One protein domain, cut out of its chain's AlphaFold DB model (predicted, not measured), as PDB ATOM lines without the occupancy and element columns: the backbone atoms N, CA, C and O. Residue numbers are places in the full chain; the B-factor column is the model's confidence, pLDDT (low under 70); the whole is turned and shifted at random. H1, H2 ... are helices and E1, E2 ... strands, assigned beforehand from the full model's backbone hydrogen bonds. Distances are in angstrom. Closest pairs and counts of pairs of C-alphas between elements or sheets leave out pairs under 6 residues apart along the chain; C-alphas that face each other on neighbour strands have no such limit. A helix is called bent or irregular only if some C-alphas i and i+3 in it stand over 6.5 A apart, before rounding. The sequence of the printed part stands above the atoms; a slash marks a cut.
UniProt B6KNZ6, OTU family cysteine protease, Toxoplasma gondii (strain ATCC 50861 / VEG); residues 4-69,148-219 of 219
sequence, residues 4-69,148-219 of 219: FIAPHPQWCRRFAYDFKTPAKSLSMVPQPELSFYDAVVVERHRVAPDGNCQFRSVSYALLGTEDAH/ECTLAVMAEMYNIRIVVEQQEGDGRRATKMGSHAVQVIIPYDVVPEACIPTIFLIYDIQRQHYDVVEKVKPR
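AT A GLANCE: This is residues 4 to 69 and 148 to 219 of the 219 residues of the protein "OTU family cysteine protease" of Toxoplasma gondii (strain ATCC 50861 / VEG) (UniProt B6KNZ6). A strongly twisted sheet of five strands runs through the domain, with H2 over one face by E6 and E5, and H3 packed by the E4 edge and E3. E6 bends by 69 degrees at residue 214 and pairs with E5 over residues 209 to 212 and with E2 over residues 212 to 218; H1 packs on H2 away from the sheet, short H4 lies by E3, and E1 comes near the end of E6. The printed part has 138 residues with four named helices and six named strands, along the chain H1 E1 E2 H2 H3 E3 H4 E4 E5 E6; the sheet is mixed, in the order E2 E6 E5 E3 E4, and the class is mixed, helices and strands. The whole is compact, with a radius of gyration of the C-alphas of 14.0 A, and rounded, spanning 40 by 35 by 28 A.

IN THESE COORDINATES: H1, residues 9 to 18, begins at C-alpha 9, (25.156, -81.181, -86.522), and is 14.2 A long from first to last C-alpha. E1 is residues 31 to 35, and E2, residues 39 to 45, measures 17.1 A. H2, residues 53 to 63, is 14.8 A long. After the cut, H3, residues 148 to 158, begins at C-alpha 148, (-0.270, -74.051, -83.800), and is 15.3 A long. E3, residues 161 to 167, measures 19.3 A. H4, residues 175 to 181, is irregular, with C-alphas 176 and 179 at 9.0 A, and it is followed directly by E4, residues 182 to 185. E5, residues 198 to 204, measures 19.7 A. E6, residues 209 to 218, measures 24.7 A and ends at C-alpha 218, (9.020, -91.461, -103.237).

HOW THE PARTS SIT: E2 and E4 are the edge strands of the sheet. E2 and E6 are antiparallel at 134 degrees, with N 40 and O 217 at 2.8 A. E6 and E5 form a hairpin, antiparallel at 114 degrees, with N 202 and O 211 at 2.8 A. E5 and E3 are parallel at 23 degrees, with N 201 and O 163 at 2.8 A. E3 and E4 are antiparallel at 155 degrees, with N 164 and O 183 at 2.8 A. These N and O pairs are within hydrogen-bond range. H2 and H3 on one face of the sheet give two layers, helices on one face of a sheet. H2 runs along the strands at a height of 8.1 A over the sheet, at 26 degrees to E5 on the local plane; the closest C-alphas of H2 and E6 are those of Gln 54 and Tyr 210, 5.2 A apart. H3 runs slantwise to the strands at a height of 8.8 A over the sheet, at 34 degrees to E4 on the local plane; its closest C-alphas with E4 are those of Ala 152 and Ile 185, 6.2 A apart. H4 is on the opposite face from H2, its height over the sheet of 4.1 A only just above the sheet's level; the closest C-alphas of E3 and H4 are those of Gln 166 and Ala 181, 5.0 A apart. H2 and H3 are near each other, with 7 pairs of C-alphas within 10 A. H1 is not on the sheet; it touches H2 at a steep tilt of 58 degrees, opposite ways, with the C-alphas of Cys 12 and Leu 63 closest at 5.6 A. E1 pairs with no named strand; its closest C-alphas with E6 are those of Leu 34 and Pro 218, 7.1 A apart. Every O i to N i+4 pair is within hydrogen-bond range in H1, H2 and H3; in H4 it is 0 of 3, beside 3 of 4 O i to N i+3 pairs.

THE WHOLE: The two C-alphas farthest apart are those of Lys 20 and Lys 176, at 40.9 A. Residues 70 to 147 are not printed, and C-alphas 69 and 148 are 16.5 A apart across this cut, in the link from H2 to H3. The links from H1 to E1 and from E4 to E5 are long, with 12 residues each. The mean pLDDT of the printed part is 93.0, and no printed residue is under 70.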
ATOM      1  N   PHE A   4      13.797 -83.194 -97.782       92.88
ATOM      2  CA  PHE A   4      13.842 -83.894 -96.495       92.88
ATOM      3  C   PHE A   4      15.281 -83.978 -95.974       92.88
ATOM      4  O   PHE A   4      16.059 -84.832 -96.399       92.88
ATOM      5  N   ILE A   5      15.669 -83.065 -95.083       92.69
ATOM      6  CA  ILE A   5      17.044 -82.967 -94.574       92.69
ATOM      7  C   ILE A   5      17.022 -82.760 -93.062       92.69
ATOM      8  O   ILE A   5      16.337 -81.873 -92.559       92.69
ATOM      9  N   ALA A   6      17.825 -83.551 -92.352       91.19
ATOM     10  CA  ALA A   6      18.012 -83.395 -90.918       91.19
ATOM     11  C   ALA A   6      18.715 -82.082 -90.553       91.19
ATOM     12  O   ALA A   6      19.581 -81.624 -91.306       91.19
ATOM     13  N   PRO A   7      18.425 -81.493 -89.376       92.88
ATOM     14  CA  PRO A   7      19.215 -80.386 -88.860       92.88
ATOM     15  C   PRO A   7      20.715 -80.707 -88.873       92.88
ATOM     16  O   PRO A   7      21.158 -81.761 -88.414       92.88
ATOM     17  N   HIS A   8      21.513 -79.788 -89.422       91.44
ATOM     18  CA  HIS A   8      22.963 -79.963 -89.497       91.44
ATOM     19  C   HIS A   8      23.564 -80.101 -88.081       91.44
ATOM     20  O   HIS A   8      23.155 -79.356 -87.185       91.44
ATOM     21  N   PRO A   9      24.595 -80.944 -87.857       91.12
ATOM     22  CA  PRO A   9      25.156 -81.181 -86.522       91.12
ATOM     23  C   PRO A   9      25.612 -79.925 -85.764       91.12
ATOM     24  O   PRO A   9      25.627 -79.913 -84.536       91.12
ATOM     25  N   GLN A  10      25.993 -78.855 -86.471       91.81
ATOM     26  CA  GLN A  10      26.316 -77.567 -85.839       91.81
ATOM     27  C   GLN A  10      25.098 -76.926 -85.155       91.81
ATOM     28  O   GLN A  10      25.242 -76.405 -84.052       91.81
ATOM     29  N   TRP A  11      23.912 -77.009 -85.765       92.62
ATOM     30  CA  TRP A  11      22.667 -76.522 -85.170       92.62
ATOM     31  C   TRP A  11      22.272 -77.367 -83.966       92.62
ATOM     32  O   TRP A  11      21.999 -76.814 -82.910       92.62
ATOM     33  N   CYS A  12      22.358 -78.696 -84.077       93.94
ATOM     34  CA  CYS A  12      22.108 -79.597 -82.951       93.94
ATOM     35  C   CYS A  12      23.017 -79.289 -81.751       93.94
ATOM     36  O   CYS A  12      22.552 -79.275 -80.618       93.94
ATOM     37  N   ARG A  13      24.306 -78.988 -81.984       94.12
ATOM     38  CA  ARG A  13      25.232 -78.569 -80.915       94.12
ATOM     39  C   ARG A  13      24.847 -77.234 -80.283       94.12
ATOM     40  O   ARG A  13      24.971 -77.098 -79.070       94.12
ATOM     41  N   ARG A  14      24.396 -76.266 -81.086       94.81
ATOM     42  CA  ARG A  14      23.896 -74.982 -80.582       94.81
ATOM     43  C   ARG A  14      22.660 -75.191 -79.705       94.81
ATOM     44  O   ARG A  14      22.675 -74.779 -78.556       94.81
ATOM     45  N   PHE A  15      21.659 -75.916 -80.198       95.88
ATOM     46  CA  PHE A  15      20.455 -76.225 -79.426       95.88
ATOM     47  C   PHE A  15      20.762 -77.022 -78.157       95.88
ATOM     48  O   PHE A  15      20.181 -76.758 -77.115       95.88
ATOM     49  N   ALA A  16      21.712 -77.958 -78.202       95.88
ATOM     50  CA  ALA A  16      22.131 -78.694 -77.011       95.88
ATOM     51  C   ALA A  16      22.709 -77.777 -75.924       95.88
ATOM     52  O   ALA A  16      22.477 -77.999 -74.734       95.88
ATOM     53  N   TYR A  17      23.466 -76.755 -76.334       95.75
ATOM     54  CA  TYR A  17      23.980 -75.732 -75.431       95.75
ATOM     55  C   TYR A  17      22.846 -74.870 -74.867       95.75
ATOM     56  O   TYR A  17      22.748 -74.737 -73.647       95.75
ATOM     57  N   ASP A  18      21.973 -74.356 -75.739       93.81
ATOM     58  CA  ASP A  18      20.855 -73.481 -75.364       93.81
ATOM     59  C   ASP A  18      19.914 -74.198 -74.371       93.81
ATOM     60  O   ASP A  18      19.670 -73.702 -73.273       93.81
ATOM     61  N   PHE A  19      19.525 -75.441 -74.673       94.31
ATOM     62  CA  PHE A  19      18.645 -76.269 -73.838       94.31
ATOM     63  C   PHE A  19      19.341 -76.970 -72.668       94.31
ATOM     64  O   PHE A  19      18.707 -77.753 -71.955       94.31
ATOM     65  N   LYS A  20      20.659 -76.786 -72.505       95.50
ATOM     66  CA  LYS A  20      21.484 -77.478 -71.492       95.50
ATOM     67  C   LYS A  20      21.263 -78.997 -71.481       95.50
ATOM     68  O   LYS A  20      21.317 -79.643 -70.435       95.50
ATOM     69  N   THR A  21      21.009 -79.566 -72.657       96.06
ATOM     70  CA  THR A  21      20.636 -80.968 -72.850       96.06
ATOM     71  C   THR A  21      21.530 -81.567 -73.932       96.06
ATOM     72  O   THR A  21      21.518 -81.074 -75.057       96.06
ATOM     73  N   PRO A  22      22.310 -82.625 -73.647       94.94
ATOM     74  CA  PRO A  22      23.203 -83.214 -74.640       94.94
ATOM     75  C   PRO A  22      22.453 -83.718 -75.879       94.94
ATOM     76  O   PRO A  22      21.500 -84.489 -75.764       94.94
ATOM     77  N   ALA A  23      22.930 -83.334 -77.065       94.19
ATOM     78  CA  ALA A  23      22.460 -83.926 -78.311       94.19
ATOM     79  C   ALA A  23      22.963 -85.372 -78.451       94.19
ATOM     80  O   ALA A  23      24.123 -85.684 -78.172       94.19
ATOM     81  N   LYS A  24      22.078 -86.238 -78.935       94.38
ATOM     82  CA  LYS A  24      22.343 -87.593 -79.414       94.38
ATOM     83  C   LYS A  24      22.302 -87.600 -80.943       94.38
ATOM     84  O   LYS A  24      21.916 -86.623 -81.586       94.38
ATOM     85  N   SER A  25      22.721 -88.709 -81.541       88.88
ATOM     86  CA  SER A  25      22.612 -88.893 -82.987       88.88
ATOM     87  C   SER A  25      21.147 -88.921 -83.415       88.88
ATOM     88  O   SER A  25      20.365 -89.706 -82.883       88.88
ATOM     89  N   LEU A  26      20.797 -88.089 -84.395       90.69
ATOM     90  CA  LEU A  26      19.509 -88.176 -85.073       90.69
ATOM     91  C   LEU A  26      19.480 -89.440 -85.937       90.69
ATOM     92  O   LEU A  26      20.417 -89.712 -86.686       90.69
ATOM     93  N   SER A  27      18.387 -90.182 -85.844       90.00
ATOM     94  CA  SER A  27      18.058 -91.337 -86.689       90.00
ATOM     95  C   SER A  27      17.577 -90.947 -88.090       90.00
ATOM     96  O   SER A  27      17.501 -91.800 -88.974       90.00
ATOM     97  N   MET A  28      17.236 -89.670 -88.298       93.25
ATOM     98  CA  MET A  28      16.704 -89.177 -89.564       93.25
ATOM     99  C   MET A  28      17.681 -89.431 -90.717       93.25
ATOM    100  O   MET A  28      18.866 -89.118 -90.608       93.25
ATOM    101  N   VAL A  29      17.165 -89.932 -91.842       92.00
ATOM    102  CA  VAL A  29      17.945 -90.221 -93.055       92.00
ATOM    103  C   VAL A  29      17.684 -89.138 -94.115       92.00
ATOM    104  O   VAL A  29      16.630 -89.178 -94.752       92.00
ATOM    105  N   PRO A  30      18.607 -88.179 -94.339       92.38
ATOM    106  CA  PRO A  30      18.413 -87.109 -95.318       92.38
ATOM    107  C   PRO A  30      18.273 -87.633 -96.755       92.38
ATOM    108  O   PRO A  30      19.032 -88.504 -97.175       92.38
ATOM    109  N   GLN A  31      17.337 -87.057 -97.507       93.88
ATOM    110  CA  GLN A  31      17.077 -87.299 -98.932       93.88
ATOM    111  C   GLN A  31      16.887 -85.938 -99.630       93.88
ATOM    112  O   GLN A  31      15.754 -85.533 -99.909       93.88
ATOM    113  N   PRO A  32      17.971 -85.160 -99.830       92.25
ATOM    114  CA  PRO A  32      17.901 -83.782-100.330       92.25
ATOM    115  C   PRO A  32      17.289 -83.656-101.734       92.25
ATOM    116  O   PRO A  32      16.758 -82.604-102.081       92.25
ATOM    117  N   GLU A  33      17.355 -84.715-102.534       92.19
ATOM    118  CA  GLU A  33      16.776 -84.817-103.873       92.19
ATOM    119  C   GLU A  33      15.256 -85.039-103.874       92.19
ATOM    120  O   GLU A  33      14.610 -84.844-104.906       92.19
ATOM    121  N   LEU A  34      14.677 -85.444-102.741       90.75
ATOM    122  CA  LEU A  34      13.262 -85.767-102.636       90.75
ATOM    123  C   LEU A  34      12.476 -84.616-102.001       90.75
ATOM    124  O   LEU A  34      12.706 -84.205-100.863       90.75
ATOM    125  N   SER A  35      11.478 -84.135-102.736       91.06
ATOM    126  CA  SER A  35      10.461 -83.213-102.232       91.06
ATOM    127  C   SER A  35       9.554 -83.922-101.224       91.06
ATOM    128  O   SER A  35       8.921 -84.925-101.549       91.06
ATOM    129  N   PHE A  36       9.420 -83.373-100.015       90.88
ATOM    130  CA  PHE A  36       8.552 -83.914 -98.964       90.88
ATOM    131  C   PHE A  36       7.072 -83.975 -99.388       90.88
ATOM    132  O   PHE A  36       6.321 -84.854 -98.958       90.88
ATOM    133  N   TYR A  37       6.639 -83.082-100.285       90.25
ATOM    134  CA  TYR A  37       5.291 -83.129-100.855       90.25
ATOM    135  C   TYR A  37       5.051 -84.397-101.685       90.25
ATOM    136  O   TYR A  37       3.952 -84.954-101.626       90.25
ATOM    137  N   ASP A  38       6.091 -84.894-102.352       90.19
ATOM    138  CA  ASP A  38       6.066 -86.045-103.262       90.19
ATOM    139  C   ASP A  38       6.539 -87.339-102.582       90.19
ATOM    140  O   ASP A  38       6.737 -88.370-103.226       90.19
ATOM    141  N   ALA A  39       6.699 -87.295-101.260       92.38
ATOM    142  CA  ALA A  39       7.162 -88.404-100.451       92.38
ATOM    143  C   ALA A  39       6.035 -89.027 -99.609       92.38
ATOM    144  O   ALA A  39       4.976 -88.427 -99.376       92.38
ATOM    145  N   VAL A  40       6.272 -90.252 -99.141       93.19
ATOM    146  CA  VAL A  40       5.507 -90.897 -98.067       93.19
ATOM    147  C   VAL A  40       6.416 -91.211 -96.891       93.19
ATOM    148  O   VAL A  40       7.540 -91.683 -97.071       93.19
ATOM    149  N   VAL A  41       5.907 -90.985 -95.681       94.62
ATOM    150  CA  VAL A  41       6.572 -91.393 -94.443       94.62
ATOM    151  C   VAL A  41       6.570 -92.916 -94.339       94.62
ATOM    152  O   VAL A  41       5.519 -93.547 -94.444       94.62
ATOM    153  N   VAL A  42       7.742 -93.509 -94.113       94.69
ATOM    154  CA  VAL A  42       7.903 -94.962 -93.915       94.69
ATOM    155  C   VAL A  42       8.444 -95.322 -92.541       94.69
ATOM    156  O   VAL A  42       8.248 -96.448 -92.095       94.69
ATOM    157  N   GLU A  43       9.080 -94.372 -91.861       95.38
ATOM    158  CA  GLU A  43       9.621 -94.553 -90.519       95.38
ATOM    159  C   GLU A  43       9.392 -93.285 -89.701       95.38
ATOM    160  O   GLU A  43       9.500 -92.165 -90.221       95.38
ATOM    161  N   ARG A  44       9.028 -93.470 -88.432       95.88
ATOM    162  CA  ARG A  44       8.755 -92.385 -87.495       95.88
ATOM    163  C   ARG A  44       9.272 -92.744 -86.111       95.88
ATOM    164  O   ARG A  44       9.072 -93.875 -85.660       95.88
ATOM    165  N   HIS A  45       9.777 -91.738 -85.409       97.25
ATOM    166  CA  HIS A  45      10.028 -91.833 -83.980       97.25
ATOM    167  C   HIS A  45       8.730 -91.585 -83.224       97.25
ATOM    168  O   HIS A  45       8.097 -90.542 -83.408       97.25
ATOM    169  N   ARG A  46       8.351 -92.531 -82.361       96.75
ATOM    170  CA  ARG A  46       7.185 -92.386 -81.486       96.75
ATOM    171  C   ARG A  46       7.602 -91.797 -80.153       96.75
ATOM    172  O   ARG A  46       8.285 -92.470 -79.384       96.75
ATOM    173  N   VAL A  47       7.152 -90.581 -79.868       97.56
ATOM    174  CA  VAL A  47       7.437 -89.939 -78.577       97.56
ATOM    175  C   VAL A  47       6.471 -90.392 -77.486       97.56
ATOM    176  O   VAL A  47       5.401 -90.942 -77.763       97.56
ATOM    177  N   ALA A  48       6.820 -90.136 -76.224       96.69
ATOM    178  CA  ALA A  48       5.962 -90.514 -75.104       96.69
ATOM    179  C   ALA A  48       4.556 -89.855 -75.181       96.69
ATOM    180  O   ALA A  48       4.453 -88.633 -75.345       96.69
ATOM    181  N   PRO A  49       3.455 -90.620 -75.003       93.94
ATOM    182  CA  PRO A  49       2.076 -90.120 -75.078       93.94
ATOM    183  C   PRO A  49       1.620 -89.500 -73.747       93.94
ATOM    184  O   PRO A  49       0.635 -89.910 -73.132       93.94
ATOM    185  N   ASP A  50       2.376 -88.522 -73.246       93.12
ATOM    186  CA  ASP A  50       2.192 -87.957 -71.908       93.12
ATOM    187  C   ASP A  50       1.625 -86.525 -71.908       93.12
ATOM    188  O   ASP A  50       1.643 -85.861 -70.876       93.12
ATOM    189  N   GLY A  51       1.069 -86.048 -73.023       91.00
ATOM    190  CA  GLY A  51       0.575 -84.669 -73.159       91.00
ATOM    191  C   GLY A  51       1.684 -83.620 -73.315       91.00
ATOM    192  O   GLY A  51       1.396 -82.426 -73.332       91.00
ATOM    193  N   ASN A  52       2.945 -84.048 -73.451       96.88
ATOM    194  CA  ASN A  52       4.066 -83.207 -73.873       96.88
ATOM    195  C   ASN A  52       4.553 -83.562 -75.290       96.88
ATOM    196  O   ASN A  52       5.625 -83.114 -75.689       96.88
ATOM    197  N   CYS A  53       3.794 -84.364 -76.048       97.38
ATOM    198  CA  CYS A  53       4.225 -84.972 -77.310       97.38
ATOM    199  C   CYS A  53       4.772 -83.964 -78.330       97.38
ATOM    200  O   CYS A  53       5.800 -84.235 -78.940       97.38
ATOM    201  N   GLN A  54       4.177 -82.775 -78.460       98.00
ATOM    202  CA  GLN A  54       4.696 -81.740 -79.360       98.00
ATOM    203  C   GLN A  54       6.105 -81.270 -78.945       98.00
ATOM    204  O   GLN A  54       7.038 -81.323 -79.740       98.00
ATOM    205  N   PHE A  55       6.293 -80.902 -77.673       98.31
ATOM    206  CA  PHE A  55       7.585 -80.467 -77.126       98.31
ATOM    207  C   PHE A  55       8.636 -81.585 -77.161       98.31
ATOM    208  O   PHE A  55       9.808 -81.334 -77.435       98.31
ATOM    209  N   ARG A  56       8.218 -82.835 -76.924       98.38
ATOM    210  CA  ARG A  56       9.070 -84.028 -77.052       98.38
ATOM    211  C   ARG A  56       9.493 -84.271 -78.492       98.38
ATOM    212  O   ARG A  56      10.656 -84.572 -78.732       98.38
ATOM    213  N   SER A  57       8.577 -84.086 -79.438       98.31
ATOM    214  CA  SER A  57       8.856 -84.232 -80.866       98.31
ATOM    215  C   SER A  57       9.850 -83.181 -81.342       98.31
ATOM    216  O   SER A  57      10.804 -83.515 -82.035       98.31
ATOM    217  N   VAL A  58       9.702 -81.929 -80.900       98.06
ATOM    218  CA  VAL A  58      10.669 -80.864 -81.207       98.06
ATOM    219  C   VAL A  58      12.020 -81.133 -80.545       98.06
ATOM    220  O   VAL A  58      13.046 -81.051 -81.217       98.06
ATOM    221  N   SER A  59      12.034 -81.547 -79.273       98.19
ATOM    222  CA  SER A  59      13.260 -81.978 -78.588       98.19
ATOM    223  C   SER A  59      13.975 -83.077 -79.378       98.19
ATOM    224  O   SER A  59      15.166 -82.960 -79.665       98.19
ATOM    225  N   TYR A  60      13.251 -84.121 -79.791       98.38
ATOM    226  CA  TYR A  60      13.833 -85.229 -80.541       98.38
ATOM    227  C   TYR A  60      14.325 -84.787 -81.918       98.38
ATOM    228  O   TYR A  60      15.441 -85.123 -82.295       98.38
ATOM    229  N   ALA A  61      13.552 -83.984 -82.648       97.56
ATOM    230  CA  ALA A  61      13.935 -83.525 -83.978       97.56
ATOM    231  C   ALA A  61      15.176 -82.610 -83.972       97.56
ATOM    232  O   ALA A  61      15.916 -82.588 -84.953       97.56
ATOM    233  N   LEU A  62      15.421 -81.876 -82.879       96.94
ATOM    234  CA  LEU A  62      16.576 -80.985 -82.738       96.94
ATOM    235  C   LEU A  62      17.795 -81.657 -82.090       96.94
ATOM    236  O   LEU A  62      18.927 -81.312 -82.434       96.94
ATOM    237  N   LEU A  63      17.581 -82.594 -81.159       96.75
ATOM    238  CA  LEU A  63      18.634 -83.153 -80.302       96.75
ATOM    239  C   LEU A  63      18.782 -84.676 -80.377       96.75
ATOM    240  O   LEU A  63      19.666 -85.213 -79.720       96.75
ATOM    241  N   GLY A  64      17.909 -85.408 -81.065       96.25
ATOM    242  CA  GLY A  64      17.872 -86.877 -81.009       96.25
ATOM    243  C   GLY A  64      17.471 -87.443 -79.639       96.25
ATOM    244  O   GLY A  64      17.733 -88.605 -79.339       96.25
ATOM    245  N   THR A  65      16.874 -86.625 -78.766       97.00
ATOM    246  CA  THR A  65      16.367 -87.042 -77.453       97.00
ATOM    247  C   THR A  65      15.151 -86.215 -77.056       97.00
ATOM    248  O   THR A  65      15.045 -85.057 -77.439       97.00
ATOM    249  N   GLU A  66      14.244 -86.769 -76.256       97.81
ATOM    250  CA  GLU A  66      13.043 -86.066 -75.765       97.81
ATOM    251  C   GLU A  66      13.297 -85.243 -74.489       97.81
ATOM    252  O   GLU A  66      12.394 -84.586 -73.964       97.81
ATOM    253  N   ASP A  67      14.515 -85.308 -73.953       97.94
ATOM    254  CA  ASP A  67      14.839 -84.855 -72.597       97.94
ATOM    255  C   ASP A  67      14.700 -83.333 -72.405       97.94
ATOM    256  O   ASP A  67      14.430 -82.893 -71.290       97.94
ATOM    257  N   ALA A  68      14.774 -82.533 -73.478       97.75
ATOM    258  CA  ALA A  68      14.641 -81.076 -73.410       97.75
ATOM    259  C   ALA A  68      13.182 -80.579 -73.432       97.75
ATOM    260  O   ALA A  68      12.948 -79.376 -73.354       97.75
ATOM    261  N   HIS A  69      12.177 -81.463 -73.523       97.81
ATOM    262  CA  HIS A  69      10.769 -81.058 -73.679       97.81
ATOM    263  C   HIS A  69      10.275 -80.070 -72.605       97.81
ATOM    264  O   HIS A  69       9.490 -79.176 -72.915       97.81
ATOM    265  N   GLU A 148      -0.912 -74.902 -82.794       92.00
ATOM    266  CA  GLU A 148      -0.270 -74.051 -83.800       92.00
ATOM    267  C   GLU A 148       0.437 -72.832 -83.185       92.00
ATOM    268  O   GLU A 148       1.542 -72.499 -83.612       92.00
ATOM    269  N   CYS A 149      -0.131 -72.221 -82.136       94.44
ATOM    270  CA  CYS A 149       0.482 -71.095 -81.424       94.44
ATOM    271  C   CYS A 149       1.867 -71.470 -80.896       94.44
ATOM    272  O   CYS A 149       2.862 -70.791 -81.157       94.44
ATOM    273  N   THR A 150       1.953 -72.601 -80.197       96.62
ATOM    274  CA  THR A 150       3.230 -73.074 -79.656       96.62
ATOM    275  C   THR A 150       4.243 -73.449 -80.744       96.62
ATOM    276  O   THR A 150       5.428 -73.167 -80.569       96.62
ATOM    277  N   LEU A 151       3.813 -73.985 -81.894       97.25
ATOM    278  CA  LEU A 151       4.707 -74.243 -83.032       97.25
ATOM    279  C   LEU A 151       5.217 -72.952 -83.676       97.25
ATOM    280  O   LEU A 151       6.408 -72.858 -83.967       97.25
ATOM    281  N   ALA A 152       4.350 -71.956 -83.870       95.94
ATOM    282  CA  ALA A 152       4.736 -70.652 -84.408       95.94
ATOM    283  C   ALA A 152       5.778 -69.971 -83.510       95.94
ATOM    284  O   ALA A 152       6.789 -69.462 -83.993       95.94
ATOM    285  N   VAL A 153       5.589 -70.047 -82.190       96.75
ATOM    286  CA  VAL A 153       6.550 -69.525 -81.209       96.75
ATOM    287  C   VAL A 153       7.875 -70.279 -81.257       96.75
ATOM    288  O   VAL A 153       8.924 -69.645 -81.216       96.75
ATOM    289  N   MET A 154       7.859 -71.612 -81.353       97.56
ATOM    290  CA  MET A 154       9.094 -72.397 -81.478       97.56
ATOM    291  C   MET A 154       9.841 -72.086 -82.777       97.56
ATOM    292  O   MET A 154      11.064 -71.961 -82.753       97.56
ATOM    293  N   ALA A 155       9.119 -71.950 -83.895       96.56
ATOM    294  CA  ALA A 155       9.697 -71.577 -85.181       96.56
ATOM    295  C   ALA A 155      10.417 -70.228 -85.073       96.56
ATOM    296  O   ALA A 155      11.605 -70.147 -85.381       96.56
ATOM    297  N   GLU A 156       9.730 -69.216 -84.540       94.69
ATOM    298  CA  GLU A 156      10.268 -67.876 -84.304       94.69
ATOM    299  C   GLU A 156      11.482 -67.887 -83.363       94.69
ATOM    300  O   GLU A 156      12.557 -67.400 -83.712       94.69
ATOM    301  N   MET A 157      11.328 -68.460 -82.168       94.19
ATOM    302  CA  MET A 157      12.330 -68.413 -81.102       94.19
ATOM    303  C   MET A 157      13.625 -69.133 -81.486       94.19
ATOM    304  O   MET A 157      14.717 -68.642 -81.200       94.19
ATOM    305  N   TYR A 158      13.513 -70.286 -82.146       94.88
ATOM    306  CA  TYR A 158      14.672 -71.093 -82.529       94.88
ATOM    307  C   TYR A 158      15.170 -70.804 -83.943       94.88
ATOM    308  O   TYR A 158      16.182 -71.376 -84.354       94.88
ATOM    309  N   ASN A 159      14.494 -69.913 -84.674       94.19
ATOM    310  CA  ASN A 159      14.750 -69.632 -86.081       94.19
ATOM    311  C   ASN A 159      14.797 -70.928 -86.916       94.19
ATOM    312  O   ASN A 159      15.789 -71.223 -87.588       94.19
ATOM    313  N   ILE A 160      13.734 -71.732 -86.816       95.81
ATOM    314  CA  ILE A 160      13.587 -73.024 -87.503       95.81
ATOM    315  C   ILE A 160      12.319 -73.062 -88.353       95.81
ATOM    316  O   ILE A 160      11.324 -72.412 -88.050       95.81
ATOM    317  N   ARG A 161      12.341 -73.878 -89.407       96.19
ATOM    318  CA  ARG A 161      11.153 -74.259 -90.175       96.19
ATOM    319  C   ARG A 161      10.569 -75.538 -89.581       96.19
ATOM    320  O   ARG A 161      11.285 -76.527 -89.424       96.19
ATOM    321  N   ILE A 162       9.271 -75.551 -89.306       97.38
ATOM    322  CA  ILE A 162       8.557 -76.736 -88.822       97.38
ATOM    323  C   ILE A 162       7.596 -77.196 -89.910       97.38
ATOM    324  O   ILE A 162       6.737 -76.442 -90.356       97.38
ATOM    325  N   VAL A 163       7.750 -78.440 -90.347       96.56
ATOM    326  CA  VAL A 163       6.873 -79.077 -91.329       96.56
ATOM    327  C   VAL A 163       6.033 -80.107 -90.593       96.56
ATOM    328  O   VAL A 163       6.591 -81.042 -90.028       96.56
ATOM    329  N   VAL A 164       4.713 -79.952 -90.590       97.12
ATOM    330  CA  VAL A 164       3.788 -80.888 -89.936       97.12
ATOM    331  C   VAL A 164       2.964 -81.598 -91.000       97.12
ATOM    332  O   VAL A 164       2.171 -80.970 -91.697       97.12
ATOM    333  N   GLU A 165       3.134 -82.912 -91.126       96.44
ATOM    334  CA  GLU A 165       2.238 -83.751 -91.921       96.44
ATOM    335  C   GLU A 165       1.076 -84.246 -91.059       96.44
ATOM    336  O   GLU A 165       1.276 -84.970 -90.084       96.44
ATOM    337  N   GLN A 166      -0.148 -83.903 -91.451       95.75
ATOM    338  CA  GLN A 166      -1.349 -84.443 -90.827       95.75
ATOM    339  C   GLN A 166      -1.661 -85.823 -91.404       95.75
ATOM    340  O   GLN A 166      -1.711 -86.007 -92.628       95.75
ATOM    341  N   GLN A 167      -1.872 -86.798 -90.522       94.81
ATOM    342  CA  GLN A 167      -2.139 -88.182 -90.888       94.81
ATOM    343  C   GLN A 167      -3.427 -88.709 -90.259       94.81
ATOM    344  O   GLN A 167      -3.786 -88.369 -89.132       94.81
ATOM    345  N   GLU A 168      -4.091 -89.582 -91.009       91.44
ATOM    346  CA  GLU A 168      -5.203 -90.399 -90.529       91.44
ATOM    347  C   GLU A 168      -4.675 -91.535 -89.633       91.44
ATOM    348  O   GLU A 168      -3.482 -91.850 -89.635       91.44
ATOM    349  N   GLY A 169      -5.563 -92.221 -88.905       82.25
ATOM    350  CA  GLY A 169      -5.175 -93.303 -87.985       82.25
ATOM    351  C   GLY A 169      -4.507 -94.523 -88.645       82.25
ATOM    352  O   GLY A 169      -3.902 -95.343 -87.954       82.25
ATOM    353  N   ASP A 170      -4.581 -94.648 -89.976       86.00
ATOM    354  CA  ASP A 170      -3.859 -95.661 -90.760       86.00
ATOM    355  C   ASP A 170      -2.431 -95.224 -91.154       86.00
ATOM    356  O   ASP A 170      -1.710 -95.969 -91.823       86.00
ATOM    357  N   GLY A 171      -2.008 -94.029 -90.726       85.94
ATOM    358  CA  GLY A 171      -0.694 -93.449 -90.984       85.94
ATOM    359  C   GLY A 171      -0.537 -92.832 -92.373       85.94
ATOM    360  O   GLY A 171       0.571 -92.416 -92.720       85.94
ATOM    361  N   ARG A 172      -1.601 -92.768 -93.185       88.94
ATOM    362  CA  ARG A 172      -1.569 -92.077 -94.477       88.94
ATOM    363  C   ARG A 172      -1.777 -90.582 -94.281       88.94
ATOM    364  O   ARG A 172      -2.570 -90.160 -93.443       88.94
ATOM    365  N   ARG A 173      -1.107 -89.780 -95.115       91.56
ATOM    366  CA  ARG A 173      -1.353 -88.334 -95.204       91.56
ATOM    367  C   ARG A 173      -2.851 -88.085 -95.409       91.56
ATOM    368  O   ARG A 173      -3.450 -88.695 -96.297       91.56
ATOM    369  N   ALA A 174      -3.428 -87.174 -94.632       91.25
ATOM    370  CA  ALA A 174      -4.849 -86.843 -94.648       91.25
ATOM    371  C   ALA A 174      -5.244 -86.089 -95.932       91.25
ATOM    372  O   ALA A 174      -5.412 -84.872 -95.953       91.25
ATOM    373  N   THR A 175      -5.374 -86.809 -97.052       81.06
ATOM    374  CA  THR A 175      -5.591 -86.225 -98.391       81.06
ATOM    375  C   THR A 175      -6.869 -85.399 -98.502       81.06
ATOM    376  O   THR A 175      -6.914 -84.467 -99.304       81.06
ATOM    377  N   LYS A 176      -7.883 -85.675 -97.670       83.19
ATOM    378  CA  LYS A 176      -9.114 -84.872 -97.583       83.19
ATOM    379  C   LYS A 176      -8.855 -83.420 -97.177       83.19
ATOM    380  O   LYS A 176      -9.663 -82.558 -97.498       83.19
ATOM    381  N   MET A 177      -7.730 -83.145 -96.517       81.44
ATOM    382  CA  MET A 177      -7.316 -81.797 -96.125       81.44
ATOM    383  C   MET A 177      -6.640 -81.018 -97.264       81.44
ATOM    384  O   MET A 177      -6.282 -79.855 -97.083       81.44
ATOM    385  N   GLY A 178      -6.439 -81.633 -98.436       83.06
ATOM    386  CA  GLY A 178      -5.801 -80.990 -99.582       83.06
ATOM    387  C   GLY A 178      -4.408 -80.458 -99.236       83.06
ATOM    388  O   GLY A 178      -3.557 -81.196 -98.737       83.06
ATOM    389  N   SER A 179      -4.181 -79.165 -99.481       74.94
ATOM    390  CA  SER A 179      -2.930 -78.475 -99.141       74.94
ATOM    391  C   SER A 179      -2.656 -78.406 -97.635       74.94
ATOM    392  O   SER A 179      -1.495 -78.367 -97.246       74.94
ATOM    393  N   HIS A 180      -3.680 -78.462 -96.777       79.56
ATOM    394  CA  HIS A 180      -3.517 -78.406 -95.317       79.56
ATOM    395  C   HIS A 180      -3.012 -79.714 -94.702       79.56
ATOM    396  O   HIS A 180      -2.685 -79.754 -93.516       79.56
ATOM    397  N   ALA A 181      -2.912 -80.779 -95.503       87.94
ATOM    398  CA  ALA A 181      -2.330 -82.039 -95.064       87.94
ATOM    399  C   ALA A 181      -0.830 -81.918 -94.741       87.94
ATOM    400  O   ALA A 181      -0.288 -82.770 -94.045       87.94
ATOM    401  N   VAL A 182      -0.159 -80.878 -95.250       92.19
ATOM    402  CA  VAL A 182       1.205 -80.505 -94.863       92.19
ATOM    403  C   VAL A 182       1.217 -79.020 -94.526       92.19
ATOM    404  O   VAL A 182       1.067 -78.178 -95.407       92.19
ATOM    405  N   GLN A 183       1.421 -78.700 -93.255       93.19
ATOM    406  CA  GLN A 183       1.590 -77.330 -92.789       93.19
ATOM    407  C   GLN A 183       3.079 -76.996 -92.714       93.19
ATOM    408  O   GLN A 183       3.884 -77.815 -92.270       93.19
ATOM    409  N   VAL A 184       3.447 -75.797 -93.158       93.75
ATOM    410  CA  VAL A 184       4.816 -75.284 -93.063       93.75
ATOM    411  C   VAL A 184       4.775 -74.006 -92.246       93.75
ATOM    412  O   VAL A 184       4.161 -73.025 -92.654       93.75
ATOM    413  N   ILE A 185       5.430 -74.041 -91.096       94.88
ATOM    414  CA  ILE A 185       5.484 -72.957 -90.124       94.88
ATOM    415  C   ILE A 185       6.907 -72.403 -90.158       94.88
ATOM    416  O   ILE A 185       7.880 -73.159 -90.057       94.88
ATOM    417  N   ILE A 186       7.029 -71.094 -90.359       94.50
ATOM    418  CA  ILE A 186       8.299 -70.368 -90.479       94.50
ATOM    419  C   ILE A 186       8.315 -69.173 -89.514       94.50
ATOM    420  O   ILE A 186       7.240 -68.712 -89.128       94.50
ATOM    421  N   PRO A 187       9.503 -68.666 -89.133       93.69
ATOM    422  CA  PRO A 187       9.621 -67.409 -88.391       93.69
ATOM    423  C   PRO A 187       8.982 -66.243 -89.161       93.69
ATOM    424  O   PRO A 187       8.990 -66.247 -90.394       93.69
ATOM    425  N   TYR A 188       8.473 -65.230 -88.455       85.44
ATOM    426  CA  TYR A 188       7.698 -64.136 -89.065       85.44
ATOM    427  C   TYR A 188       8.510 -63.298 -90.060       85.44
ATOM    428  O   TYR A 188       7.997 -62.928 -91.115       85.44
ATOM    429  N   ASP A 189       9.777 -63.033 -89.743       84.00
ATOM    430  CA  ASP A 189      10.644 -62.133 -90.516       84.00
ATOM    431  C   ASP A 189      11.596 -62.882 -91.463       84.00
ATOM    432  O   ASP A 189      12.605 -62.339 -91.925       84.00
ATOM    433  N   VAL A 190      11.306 -64.153 -91.751       85.12
ATOM    434  CA  VAL A 190      12.162 -65.009 -92.574       85.12
ATOM    435  C   VAL A 190      11.477 -65.339 -93.892       85.12
ATOM    436  O   VAL A 190      10.363 -65.857 -93.931       85.12
ATOM    437  N   VAL A 191      12.174 -65.073 -94.999       82.81
ATOM    438  CA  VAL A 191      11.688 -65.453 -96.330       82.81
ATOM    439  C   VAL A 191      11.607 -66.982 -96.458       82.81
ATOM    440  O   VAL A 191      12.489 -67.681 -95.946       82.81
ATOM    441  N   PRO A 192      10.599 -67.540 -97.153       75.44
ATOM    442  CA  PRO A 192      10.422 -68.988 -97.281       75.44
ATOM    443  C   PRO A 192      11.652 -69.736 -97.813       75.44
ATOM    444  O   PRO A 192      11.858 -70.898 -97.463       75.44
ATOM    445  N   GLU A 193      12.489 -69.076 -98.615       77.50
ATOM    446  CA  GLU A 193      13.699 -69.618 -99.239       77.50
ATOM    447  C   GLU A 193      14.915 -69.642 -98.301       77.50
ATOM    448  O   GLU A 193      15.967 -70.172 -98.667       77.50
ATOM    449  N   ALA A 194      14.805 -69.083 -97.091       82.25
ATOM    450  CA  ALA A 194      15.917 -69.031 -96.158       82.25
ATOM    451  C   ALA A 194      16.419 -70.437 -95.789       82.25
ATOM    452  O   ALA A 194      15.651 -71.380 -95.541       82.25
ATOM    453  N   CYS A 195      17.744 -70.565 -95.718       84.62
ATOM    454  CA  CYS A 195      18.415 -71.786 -95.289       84.62
ATOM    455  C   CYS A 195      18.469 -71.834 -93.756       84.62
ATOM    456  O   CYS A 195      19.492 -71.539 -93.141       84.62
ATOM    457  N   ILE A 196      17.333 -72.174 -93.148       90.88
ATOM    458  CA  ILE A 196      17.195 -72.395 -91.705       90.88
ATOM    459  C   ILE A 196      16.988 -73.888 -91.406       90.88
ATOM    460  O   ILE A 196      16.514 -74.626 -92.284       90.88
ATOM    461  N   PRO A 197      17.339 -74.369 -90.196       93.38
ATOM    462  CA  PRO A 197      17.097 -75.756 -89.811       93.38
ATOM    463  C   PRO A 197      15.624 -76.111 -90.006       93.38
ATOM    464  O   PRO A 197      14.747 -75.332 -89.642       93.38
ATOM    465  N   THR A 198      15.353 -77.271 -90.599       95.06
ATOM    466  CA  THR A 198      13.986 -77.753 -90.819       95.06
ATOM    467  C   THR A 198      13.759 -79.018 -89.999       95.06
ATOM    468  O   THR A 198      14.599 -79.914 -90.015       95.06
ATOM    469  N   ILE A 199      12.636 -79.086 -89.288       97.25
ATOM    470  CA  ILE A 199      12.179 -80.291 -88.590       97.25
ATOM    471  C   ILE A 199      10.878 -80.800 -89.210       97.25
ATOM    472  O   ILE A 199      10.066 -80.013 -89.696       97.25
ATOM    473  N   PHE A 200      10.686 -82.118 -89.182       97.69
ATOM    474  CA  PHE A 200       9.555 -82.797 -89.810       97.69
ATOM    475  C   PHE A 200       8.779 -83.584 -88.761       97.69
ATOM    476  O   PHE A 200       9.283 -84.549 -88.186       97.69
ATOM    477  N   LEU A 201       7.551 -83.154 -88.516       97.94
ATOM    478  CA  LEU A 201       6.648 -83.715 -87.529       97.94
ATOM    479  C   LEU A 201       5.463 -84.386 -88.217       97.94
ATOM    480  O   LEU A 201       5.089 -84.055 -89.343       97.94
ATOM    481  N   ILE A 202       4.849 -85.310 -87.497       97.25
ATOM    482  CA  ILE A 202       3.573 -85.922 -87.843       97.25
ATOM    483  C   ILE A 202       2.569 -85.475 -86.798       97.25
ATOM    484  O   ILE A 202       2.893 -85.494 -85.614       97.25
ATOM    485  N   TYR A 203       1.360 -85.133 -87.224       96.75
ATOM    486  CA  TYR A 203       0.211 -85.018 -86.337       96.75
ATOM    487  C   TYR A 203      -0.809 -86.102 -86.692       96.75
ATOM    488  O   TYR A 203      -1.415 -86.071 -87.763       96.75
ATOM    489  N   ASP A 204      -0.964 -87.089 -85.808       94.81
ATOM    490  CA  ASP A 204      -2.016 -88.104 -85.918       94.81
ATOM    491  C   ASP A 204      -3.335 -87.482 -85.449       94.81
ATOM    492  O   ASP A 204      -3.513 -87.206 -84.259       94.81
ATOM    493  N   ILE A 205      -4.254 -87.252 -86.389       92.44
ATOM    494  CA  ILE A 205      -5.517 -86.544 -86.140       92.44
ATOM    495  C   ILE A 205      -6.395 -87.325 -85.156       92.44
ATOM    496  O   ILE A 205      -7.039 -86.732 -84.291       92.44
ATOM    497  N   GLN A 206      -6.420 -88.657 -85.266       90.81
ATOM    498  CA  GLN A 206      -7.282 -89.500 -84.441       90.81
ATOM    499  C   GLN A 206      -6.766 -89.589 -83.003       90.81
ATOM    500  O   GLN A 206      -7.558 -89.627 -82.062       90.81
ATOM    501  N   ARG A 207      -5.443 -89.647 -82.827       91.44
ATOM    502  CA  ARG A 207      -4.803 -89.737 -81.506       91.44
ATOM    503  C   ARG A 207      -4.495 -88.384 -80.884       91.44
ATOM    504  O   ARG A 207      -4.157 -88.356 -79.705       91.44
ATOM    505  N   GLN A 208      -4.585 -87.307 -81.664       92.38
ATOM    506  CA  GLN A 208      -4.190 -85.954 -81.275       92.38
ATOM    507  C   GLN A 208      -2.764 -85.948 -80.701       92.38
ATOM    508  O   GLN A 208      -2.495 -85.461 -79.603       92.38
ATOM    509  N   HIS A 209      -1.839 -86.576 -81.436       95.44
ATOM    510  CA  HIS A 209      -0.487 -86.872 -80.959       95.44
ATOM    511  C   HIS A 209       0.565 -86.531 -82.012       95.44
ATOM    512  O   HIS A 209       0.398 -86.837 -83.194       95.44
ATOM    513  N   TYR A 210       1.652 -85.906 -81.557       97.56
ATOM    514  CA  TYR A 210       2.792 -85.562 -82.395       97.56
ATOM    515  C   TYR A 210       3.856 -86.650 -82.355       97.56
ATOM    516  O   TYR A 210       4.180 -87.120 -81.272       97.56
ATOM    517  N   ASP A 211       4.430 -86.967 -83.511       97.50
ATOM    518  CA  ASP A 211       5.605 -87.831 -83.678       97.50
ATOM    519  C   ASP A 211       6.617 -87.158 -84.631       97.50
ATOM    520  O   ASP A 211       6.328 -86.115 -85.224       97.50
ATOM    521  N   VAL A 212       7.804 -87.748 -84.813       97.81
ATOM    522  CA  VAL A 212       8.853 -87.203 -85.701       97.81
ATOM    523  C   VAL A 212       9.044 -88.089 -86.926       97.81
ATOM    524  O   VAL A 212       9.102 -89.312 -86.809       97.81
ATOM    525  N   VAL A 213       9.172 -87.484 -88.107       97.44
ATOM    526  CA  VAL A 213       9.503 -88.207 -89.343       97.44
ATOM    527  C   VAL A 213      10.993 -88.549 -89.356       97.44
ATOM    528  O   VAL A 213      11.834 -87.656 -89.287       97.44
ATOM    529  N   GLU A 214      11.333 -89.829 -89.508       95.62
ATOM    530  CA  GLU A 214      12.735 -90.279 -89.589       95.62
ATOM    531  C   GLU A 214      13.139 -90.638 -91.017       95.62
ATOM    532  O   GLU A 214      14.258 -90.354 -91.451       95.62
ATOM    533  N   LYS A 215      12.214 -91.234 -91.775       95.62
ATOM    534  CA  LYS A 215      12.485 -91.677 -93.137       95.62
ATOM    535  C   LYS A 215      11.269 -91.531 -94.024       95.62
ATOM    536  O   LYS A 215      10.142 -91.880 -93.654       95.62
ATOM    537  N   VAL A 216      11.540 -91.097 -95.244       96.00
ATOM    538  CA  VAL A 216      10.566 -91.019 -96.325       96.00
ATOM    539  C   VAL A 216      11.033 -91.834 -97.537       96.00
ATOM    540  O   VAL A 216      12.168 -92.317 -97.586       96.00
ATOM    541  N   LYS A 217      10.133 -92.049 -98.495       94.56
ATOM    542  CA  LYS A 217      10.434 -92.583 -99.833       94.56
ATOM    543  C   LYS A 217       9.561 -91.880-100.880       94.56
ATOM    544  O   LYS A 217       8.534 -91.319-100.487       94.56
ATOM    545  N   PRO A 218       9.904 -91.938-102.177       92.94
ATOM    546  CA  PRO A 218       9.020 -91.461-103.237       92.94
ATOM    547  C   PRO A 218       7.629 -92.106-103.156       92.94
ATOM    548  O   PRO A 218       7.513 -93.279-102.776       92.94
ATOM    549  N   ARG A 219       6.596 -91.319-103.465       84.81
ATOM    550  CA  ARG A 219       5.208 -91.787-103.596       84.81
ATOM    551  C   ARG A 219       5.035 -92.830-104.690       84.81
ATOM    552  O   ARG A 219       5.681 -92.692-105.749       84.81
TER     553      ARG A 219